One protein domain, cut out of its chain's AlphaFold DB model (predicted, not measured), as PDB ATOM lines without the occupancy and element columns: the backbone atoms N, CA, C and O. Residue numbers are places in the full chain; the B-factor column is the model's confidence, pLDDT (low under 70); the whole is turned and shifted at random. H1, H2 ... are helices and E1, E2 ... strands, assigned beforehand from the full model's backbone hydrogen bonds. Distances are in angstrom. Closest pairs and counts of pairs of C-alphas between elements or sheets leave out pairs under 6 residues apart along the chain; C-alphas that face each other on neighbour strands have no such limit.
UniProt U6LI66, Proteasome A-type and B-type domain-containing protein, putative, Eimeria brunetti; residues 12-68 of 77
ATOM      1  N   GLU A  12       4.734 -23.352 -43.692       89.25
ATOM      2  CA  GLU A  12       3.670 -24.292 -44.033       89.25
ATOM      3  C   GLU A  12       4.074 -25.741 -43.759       89.25
ATOM      4  O   GLU A  12       3.292 -26.483 -43.162       89.25
ATOM      5  N   GLU A  13       5.292 -26.135 -44.143       89.69
ATOM      6  CA  GLU A  13       5.803 -27.486 -43.887       89.69
ATOM      7  C   GLU A  13       5.915 -27.760 -42.383       89.69
ATOM      8  O   GLU A  13       5.580 -28.849 -41.908       89.69
ATOM      9  N   ALA A  14       6.376 -26.770 -41.611       90.00
ATOM     10  CA  ALA A  14       6.476 -26.882 -40.162       90.00
ATOM     11  C   ALA A  14       5.087 -27.011 -39.518       90.00
ATOM     12  O   ALA A  14       4.890 -27.844 -38.627       90.00
ATOM     13  N   ARG A  15       4.107 -26.238 -40.006       89.19
ATOM     14  CA  ARG A  15       2.714 -26.301 -39.545       89.19
ATOM     15  C   ARG A  15       2.082 -27.659 -39.845       89.19
ATOM     16  O   ARG A  15       1.426 -28.225 -38.974       89.19
ATOM     17  N   GLU A  16       2.295 -28.203 -41.040       90.25
ATOM     18  CA  GLU A  16       1.783 -29.523 -41.419       90.25
ATOM     19  C   GLU A  16       2.402 -30.639 -40.566       90.25
ATOM     20  O   GLU A  16       1.686 -31.508 -40.062       90.25
ATOM     21  N   LEU A  17       3.716 -30.581 -40.326       91.69
ATOM     22  CA  LEU A  17       4.396 -31.546 -39.465       91.69
ATOM     23  C   LEU A  17       3.853 -31.507 -38.028       91.69
ATOM     24  O   LEU A  17       3.612 -32.559 -37.432       91.69
ATOM     25  N   LEU A  18       3.630 -30.312 -37.472       90.12
ATOM     26  CA  LEU A  18       3.040 -30.144 -36.141       90.12
ATOM     27  C   LEU A  18       1.586 -30.633 -36.080       90.12
ATOM     28  O   LEU A  18       1.192 -31.263 -35.099       90.12
ATOM     29  N   GLU A  19       0.795 -30.392 -37.125       89.50
ATOM     30  CA  GLU A  19      -0.575 -30.900 -37.231       89.50
ATOM     31  C   GLU A  19      -0.598 -32.438 -37.249       89.50
ATOM     32  O   GLU A  19      -1.394 -33.064 -36.542       89.50
ATOM     33  N   GLU A  20       0.343 -33.070 -37.960       89.75
ATOM     34  CA  GLU A  20       0.535 -34.520 -37.907       89.75
ATOM     35  C   GLU A  20       0.925 -34.992 -36.495       89.75
ATOM     36  O   GLU A  20       0.419 -36.021 -36.034       89.75
ATOM     37  N   CYS A  21       1.779 -34.246 -35.778       90.31
ATOM     38  CA  CYS A  21       2.166 -34.570 -34.400       90.31
ATOM     39  C   CYS A  21       0.967 -34.590 -33.467       90.31
ATOM     40  O   CYS A  21       0.761 -35.576 -32.755       90.31
ATOM     41  N   MET A  22       0.180 -33.518 -33.489       90.62
ATOM     42  CA  MET A  22      -0.960 -33.374 -32.594       90.62
ATOM     43  C   MET A  22      -2.054 -34.391 -32.912       90.62
ATOM     44  O   MET A  22      -2.663 -34.937 -31.997       90.62
ATOM     45  N   ARG A  23      -2.237 -34.753 -34.189       88.62
ATOM     46  CA  ARG A  23      -3.142 -35.842 -34.577       88.62
ATOM     47  C   ARG A  23      -2.716 -37.186 -33.981       88.62
ATOM     48  O   ARG A  23      -3.553 -37.900 -33.443       88.62
ATOM     49  N   ILE A  24      -1.431 -37.546 -34.055       89.62
ATOM     50  CA  ILE A  24      -0.939 -38.806 -33.464       89.62
ATOM     51  C   ILE A  24      -1.075 -38.787 -31.939       89.62
ATOM     52  O   ILE A  24      -1.451 -39.807 -31.359       89.62
ATOM     53  N   LEU A  25      -0.778 -37.651 -31.299       89.62
ATOM     54  CA  LEU A  25      -0.955 -37.479 -29.859       89.62
ATOM     55  C   LEU A  25      -2.417 -37.706 -29.465       89.62
ATOM     56  O   LEU A  25      -2.676 -38.516 -28.582       89.62
ATOM     57  N   PHE A  26      -3.356 -37.092 -30.188       89.31
ATOM     58  CA  PHE A  26      -4.790 -37.251 -29.954       89.31
ATOM     59  C   PHE A  26      -5.262 -38.709 -30.053       89.31
ATOM     60  O   PHE A  26      -6.115 -39.143 -29.289       89.31
ATOM     61  N   TYR A  27      -4.684 -39.503 -30.958       87.62
ATOM     62  CA  TYR A  27      -5.026 -40.925 -31.071       87.62
ATOM     63  C   TYR A  27      -4.418 -41.815 -29.980       87.62
ATOM     64  O   TYR A  27      -4.904 -42.927 -29.774       87.62
ATOM     65  N   ARG A  28      -3.330 -41.389 -29.330       87.19
ATOM     66  CA  ARG A  28      -2.564 -42.233 -28.396       87.19
ATOM     67  C   ARG A  28      -2.735 -41.864 -26.933       87.19
ATOM     68  O   ARG A  28      -2.613 -42.747 -26.089       87.19
ATOM     69  N   ASP A  29      -2.954 -40.592 -26.642       90.62
ATOM     70  CA  ASP A  29      -3.067 -40.073 -25.288       90.62
ATOM     71  C   ASP A  29      -4.534 -39.792 -24.946       90.62
ATOM     72  O   ASP A  29      -5.211 -39.032 -25.634       90.62
ATOM     73  N   CYS A  30      -5.026 -40.396 -23.864       83.94
ATOM     74  CA  CYS A  30      -6.400 -40.214 -23.397       83.94
ATOM     75  C   CYS A  30      -6.653 -38.828 -22.782       83.94
ATOM     76  O   CYS A  30      -7.811 -38.463 -22.595       83.94
ATOM     77  N   ALA A  31      -5.602 -38.077 -22.434       86.88
ATOM     78  CA  ALA A  31      -5.719 -36.727 -21.878       86.88
ATOM     79  C   ALA A  31      -5.710 -35.624 -22.952       86.88
ATOM     80  O   ALA A  31      -5.956 -34.460 -22.636       86.88
ATOM     81  N   ALA A  32      -5.416 -35.968 -24.208       86.00
ATOM     82  CA  ALA A  32      -5.324 -34.999 -25.289       86.00
ATOM     83  C   ALA A  32      -6.714 -34.569 -25.787       86.00
ATOM     84  O   ALA A  32      -7.592 -35.393 -26.046       86.00
ATOM     85  N   THR A  33      -6.901 -33.263 -25.969       85.56
ATOM     86  CA  THR A  33      -8.100 -32.681 -26.581       85.56
ATOM     87  C   THR A  33      -7.945 -32.574 -28.097       85.56
ATOM     88  O   THR A  33      -6.840 -32.515 -28.630       85.56
ATOM     89  N   ASN A  34      -9.069 -32.539 -28.812       84.94
ATOM     90  CA  ASN A  34      -9.102 -32.384 -30.269       84.94
ATOM     91  C   ASN A  34      -8.925 -30.929 -30.731       84.94
ATOM     92  O   ASN A  34      -8.701 -30.695 -31.917       84.94
ATOM     93  N   GLU A  35      -9.052 -29.957 -29.830       88.94
ATOM     94  CA  GLU A  35      -8.809 -28.544 -30.110       88.94
ATOM     95  C   GLU A  35      -7.377 -28.168 -29.743       88.94
ATOM     96  O   GLU A  35      -6.925 -28.410 -28.621       88.94
ATOM     97  N   ILE A  36      -6.671 -27.576 -30.705       90.50
ATOM     98  CA  ILE A  36      -5.285 -27.139 -30.560       90.50
ATOM     99  C   ILE A  36      -5.134 -25.691 -31.006       90.50
ATOM    100  O   ILE A  36      -5.802 -25.242 -31.932       90.50
ATOM    101  N   GLN A  37      -4.226 -24.964 -30.368       90.88
ATOM    102  CA  GLN A  37      -3.894 -23.595 -30.734       90.88
ATOM    103  C   GLN A  37      -2.423 -23.523 -31.133       90.88
ATOM    104  O   GLN A  37      -1.557 -24.013 -30.406       90.88
ATOM    105  N   PHE A  38      -2.143 -22.911 -32.281       90.38
ATOM    106  CA  PHE A  38      -0.780 -22.682 -32.742       90.38
ATOM    107  C   PHE A  38      -0.347 -21.250 -32.437       90.38
ATOM    108  O   PHE A  38      -1.117 -20.300 -32.571       90.38
ATOM    109  N   ALA A  39       0.907 -21.101 -32.025       91.06
ATOM    110  CA  ALA A  39       1.547 -19.809 -31.843       91.06
ATOM    111  C   ALA A  39       2.849 -19.798 -32.639       91.06
ATOM    112  O   ALA A  39       3.643 -20.737 -32.543       91.06
ATOM    113  N   LYS A  40       3.073 -18.730 -33.404       90.44
ATOM    114  CA  LYS A  40       4.329 -18.497 -34.119       90.44
ATOM    115  C   LYS A  40       5.073 -17.314 -33.524       90.44
ATOM    116  O   LYS A  40       4.472 -16.336 -33.081       90.44
ATOM    117  N   VAL A  41       6.395 -17.433 -33.520       91.50
ATOM    118  CA  VAL A  41       7.317 -16.415 -33.021       91.50
ATOM    119  C   VAL A  41       8.248 -16.054 -34.166       91.50
ATOM    120  O   VAL A  41       9.083 -16.862 -34.568       91.50
ATOM    121  N   THR A  42       8.081 -14.852 -34.707       90.44
ATOM    122  CA  THR A  42       8.943 -14.285 -35.748       90.44
ATOM    123  C   THR A  42       9.662 -13.050 -35.192       90.44
ATOM    124  O   THR A  42       9.295 -12.550 -34.125       90.44
ATOM    125  N   PRO A  43      10.687 -12.512 -35.880       90.88
ATOM    126  CA  PRO A  43      11.321 -11.255 -35.468       90.88
ATOM    127  C   PRO A  43      10.343 -10.070 -35.369       90.88
ATOM    128  O   PRO A  43      10.624  -9.096 -34.678       90.88
ATOM    129  N   GLU A  44       9.201 -10.160 -36.051       87.19
ATOM    130  CA  GLU A  44       8.142  -9.148 -36.085       87.19
ATOM    131  C   GLU A  44       7.217  -9.227 -34.858       87.19
ATOM    132  O   GLU A  44       6.531  -8.255 -34.540       87.19
ATOM    133  N   GLY A  45       7.217 -10.356 -34.141       91.19
ATOM    134  CA  GLY A  45       6.454 -10.542 -32.913       91.19
ATOM    135  C   GLY A  45       5.929 -11.963 -32.716       91.19
ATOM    136  O   GLY A  45       6.335 -12.919 -33.376       91.19
ATOM    137  N   VAL A  46       5.002 -12.094 -31.767       91.25
ATOM    138  CA  VAL A  46       4.287 -13.341 -31.482       91.25
ATOM    139  C   VAL A  46       2.874 -13.216 -32.026       91.25
ATOM    140  O   VAL A  46       2.155 -12.290 -31.650       91.25
ATOM    141  N   THR A  47       2.451 -14.156 -32.866       89.69
ATOM    142  CA  THR A  47       1.052 -14.247 -33.297       89.69
ATOM    143  C   THR A  47       0.477 -15.584 -32.873       89.69
ATOM    144  O   THR A  47       1.081 -16.632 -33.109       89.69
ATOM    145  N   ILE A  48      -0.693 -15.535 -32.250       91.00
ATOM    146  CA  ILE A  48      -1.421 -16.706 -31.775       91.00
ATOM    147  C   ILE A  48      -2.639 -16.866 -32.679       91.00
ATOM    148  O   ILE A  48      -3.405 -15.921 -32.854       91.00
ATOM    149  N   GLU A  49      -2.780 -18.042 -33.275       87.75
ATOM    150  CA  GLU A  49      -3.898 -18.362 -34.155       87.75
ATOM    151  C   GLU A  49      -5.137 -18.760 -33.345       87.75
ATOM    152  O   GLU A  49      -5.073 -19.013 -32.138       87.75
ATOM    153  N   GLU A  50      -6.292 -18.803 -34.001       88.00
ATOM    154  CA  GLU A  50      -7.513 -19.302 -33.370       88.00
ATOM    155  C   GLU A  50      -7.427 -20.818 -33.111       88.00
ATOM    156  O   GLU A  50      -6.714 -21.533 -33.826       88.00
ATOM    157  N   PRO A  51      -8.145 -21.334 -32.095       89.44
ATOM    158  CA  PRO A  51      -8.216 -22.767 -31.847       89.44
ATOM    159  C   PRO A  51      -8.726 -23.519 -33.081       89.44
ATOM    160  O   PRO A  51      -9.799 -23.234 -33.612       89.44
ATOM    161  N   LYS A  52      -7.956 -24.511 -33.529       86.69
ATOM    162  CA  LYS A  52      -8.293 -25.387 -34.647       86.69
ATOM    163  C   LYS A  52      -8.698 -26.757 -34.124       86.69
ATOM    164  O   LYS A  52      -7.973 -27.382 -33.350       86.69
ATOM    165  N   THR A  53      -9.826 -27.262 -34.608       86.38
ATOM    166  CA  THR A  53     -10.242 -28.642 -34.359       86.38
ATOM    167  C   THR A  53      -9.516 -29.596 -35.305       86.38
ATOM    168  O   THR A  53      -9.587 -29.457 -36.529       86.38
ATOM    169  N   LEU A  54      -8.839 -30.598 -34.748       84.56
ATOM    170  CA  LEU A  54      -8.212 -31.671 -35.510       84.56
ATOM    171  C   LEU A  54      -9.253 -32.644 -36.066       84.56
ATOM    172  O   LEU A  54     -10.170 -33.080 -35.369       84.56
ATOM    173  N   THR A  55      -9.079 -33.041 -37.325       80.31
ATOM    174  CA  THR A  55      -9.937 -34.048 -37.954       80.31
ATOM    175  C   THR A  55      -9.489 -35.447 -37.528       80.31
ATOM    176  O   THR A  55      -8.407 -35.901 -37.905       80.31
ATOM    177  N   ALA A  56     -10.329 -36.142 -36.760       78.25
ATOM    178  CA  ALA A  56     -10.115 -37.533 -36.376       78.25
ATOM    179  C   ALA A  56     -11.137 -38.444 -37.070       78.25
ATOM    180  O   ALA A  56     -12.344 -38.227 -36.990       78.25
ATOM    181  N   ASN A  57     -10.645 -39.473 -37.753       81.25
ATOM    182  CA  ASN A  57     -11.447 -40.538 -38.343       81.25
ATOM    183  C   ASN A  57     -11.319 -41.810 -37.488       81.25
ATOM    184  O   ASN A  57     -10.203 -42.250 -37.210       81.25
ATOM    185  N   TRP A  58     -12.457 -42.382 -37.085       79.94
ATOM    186  CA  TRP A  58     -12.559 -43.626 -36.308       79.94
ATOM    187  C   TRP A  58     -13.274 -44.749 -37.081       79.94
ATOM    188  O   TRP A  58     -13.615 -45.783 -36.515       79.94
ATOM    189  N   ASN A  59     -13.477 -44.576 -38.388       81.69
ATOM    190  CA  ASN A  59     -14.230 -45.487 -39.253       81.69
ATOM    191  C   ASN A  59     -13.404 -46.700 -39.706       81.69
ATOM    192  O   ASN A  59     -13.523 -47.148 -40.846       81.69
ATOM    193  N   PHE A  60     -12.534 -47.220 -38.844       80.69
ATOM    194  CA  PHE A  60     -11.773 -48.417 -39.175       80.69
ATOM    195  C   PHE A  60     -12.720 -49.617 -39.259       80.69
ATOM    196  O   PHE A  60     -13.560 -49.820 -38.384       80.69
ATOM    197  N   GLU A  61     -12.585 -50.416 -40.315       77.75
ATOM    198  CA  GLU A  61     -13.518 -51.497 -40.659       77.75
ATOM    199  C   GLU A  61     -13.699 -52.519 -39.525       77.75
ATOM    200  O   GLU A  61     -14.805 -53.003 -39.288       77.75
ATOM    201  N   ALA A  62     -12.639 -52.786 -38.760       75.31
ATOM    202  CA  ALA A  62     -12.701 -53.679 -37.604       75.31
ATOM    203  C   ALA A  62     -13.516 -53.116 -36.421       75.31
ATOM    204  O   ALA A  62     -13.954 -53.886 -35.574       75.31
ATOM    205  N   PHE A  63     -13.728 -51.798 -36.345       75.38
ATOM    206  CA  PHE A  63     -14.536 -51.158 -35.297       75.38
ATOM    207  C   PHE A  63     -15.974 -50.873 -35.739       75.38
ATOM    208  O   PHE A  63     -16.841 -50.659 -34.895       75.38
ATOM    209  N   THR A  64     -16.240 -50.864 -37.047       78.06
ATOM    210  CA  THR A  64     -17.564 -50.563 -37.607       78.06
ATOM    211  C   THR A  64     -18.347 -51.813 -37.998       78.06
ATOM    212  O   THR A  64     -19.581 -51.790 -37.979       78.06
ATOM    213  N   LYS A  65     -17.669 -52.919 -38.330       79.56
ATOM    214  CA  LYS A  65     -18.329 -54.193 -38.622       79.56
ATOM    215  C   LYS A  65     -18.912 -54.817 -37.362       79.56
ATOM    216  O   LYS A  65     -18.285 -54.854 -36.305       79.56
ATOM    217  N   LYS A  66     -20.110 -55.385 -37.496       78.94
ATOM    218  CA  LYS A  66     -20.678 -56.244 -36.460       78.94
ATOM    219  C   LYS A  66     -19.853 -57.520 -36.395       78.94
ATOM    220  O   LYS A  66     -19.494 -58.082 -37.425       78.94
ATOM    221  N   THR A  67     -19.621 -58.019 -35.188       73.88
ATOM    222  CA  THR A  67     -18.865 -59.258 -34.952       73.88
ATOM    223  C   THR A  67     -19.439 -60.460 -35.711       73.88
ATOM    224  O   THR A  67     -18.693 -61.357 -36.075       73.88
ATOM    225  N   ILE A  68     -20.746 -60.463 -35.999       76.19
ATOM    226  CA  ILE A  68     -21.425 -61.530 -36.754       76.19
ATOM    227  C   ILE A  68     -21.070 -61.552 -38.250       76.19
ATOM    228  O   ILE A  68     -21.170 -62.597 -38.880       76.19
TER     229      ILE A  68
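What this domain is: This is residues 12 to 68 of the 77 residues of the protein "Proteasome A-type and B-type domain-containing protein, putative" of Eimeria brunetti (UniProt U6LI66). This is a long, thin model: a narrow strand hairpin, E1 and E2, makes one end, a tail with the short helix H2 runs out at the other, and between these ends lies the long helix H1, with the unnamed stretches before E1 and after E2, which pair briefly at residues 35 to 36 and 52 to 53. The hairpin's tip, residues 41 to 46, sticks out at one end of the length, and residues 59 to 68 stick out at the other; the body without them is much shorter, spanning 30 by 19 by 15 A. The printed part has 57 residues, with two named helices and two named strands in the order H1, E1, E2, H2; the sheet is E1 - E2, antiparallel, and the class is mixed, helices and strands. The whole is only just extended, close to loose, with a radius of gyration of the C-alphas of 15.8 A, and a rod spanning 60 by 22 by 16 A.

How they stand to each other: Start at Glu 12, where H1, residues 12 to 28, begins; every O i to N i+4 pair inside it is within hydrogen-bond range. Go on to E1, residues 39 to 42, and E2, residues 45 to 48, which form a hairpin with 164 degrees between their directions. Look there for N 40 and O 47, within hydrogen-bond range at 2.9 A, and for N 45 and O 42 at 3.0 A. The C-alphas of Ala 39 and Ile 48, which face each other, are 4.3 A apart. Nearer H1 in the chain, residues 35 to 36 pair with residues 52 to 53, antiparallel, in a short pairing outside the named strands. Last comes H2, residues 61 to 64, too short for an O i to N i+4 pair; its one O i to N i+3 pair is within range. H1 is apart from E2 and from H2, and E1 is apart from H2.

Where its parts are: Find C-alpha 12 at (3.670, -24.292, -44.033); from there H1 runs 24.6 A to C-alpha 28 at (-2.564, -42.233, -28.396). E1 covers 10.0 A from Ala 39 to Thr 42, and E2 covers 10.1 A from Gly 45 to Ile 48. H2 runs 5.2 A from Glu 61 to Thr 64, where C-alpha 64 stands at (-17.564, -50.563, -37.607).

The domain as a whole: The two C-alphas farthest apart, those of Glu 44 and Ile 68, are 60.2 A apart. The printed part has no cut. The link from E1 to E2 is tight, the one from H1 to E1 is short, and the one from E2 to H2, residues 49 to 60, is long. The mean pLDDT of the printed part is 86.4 and that of H2 is 77; no printed residue is under 70.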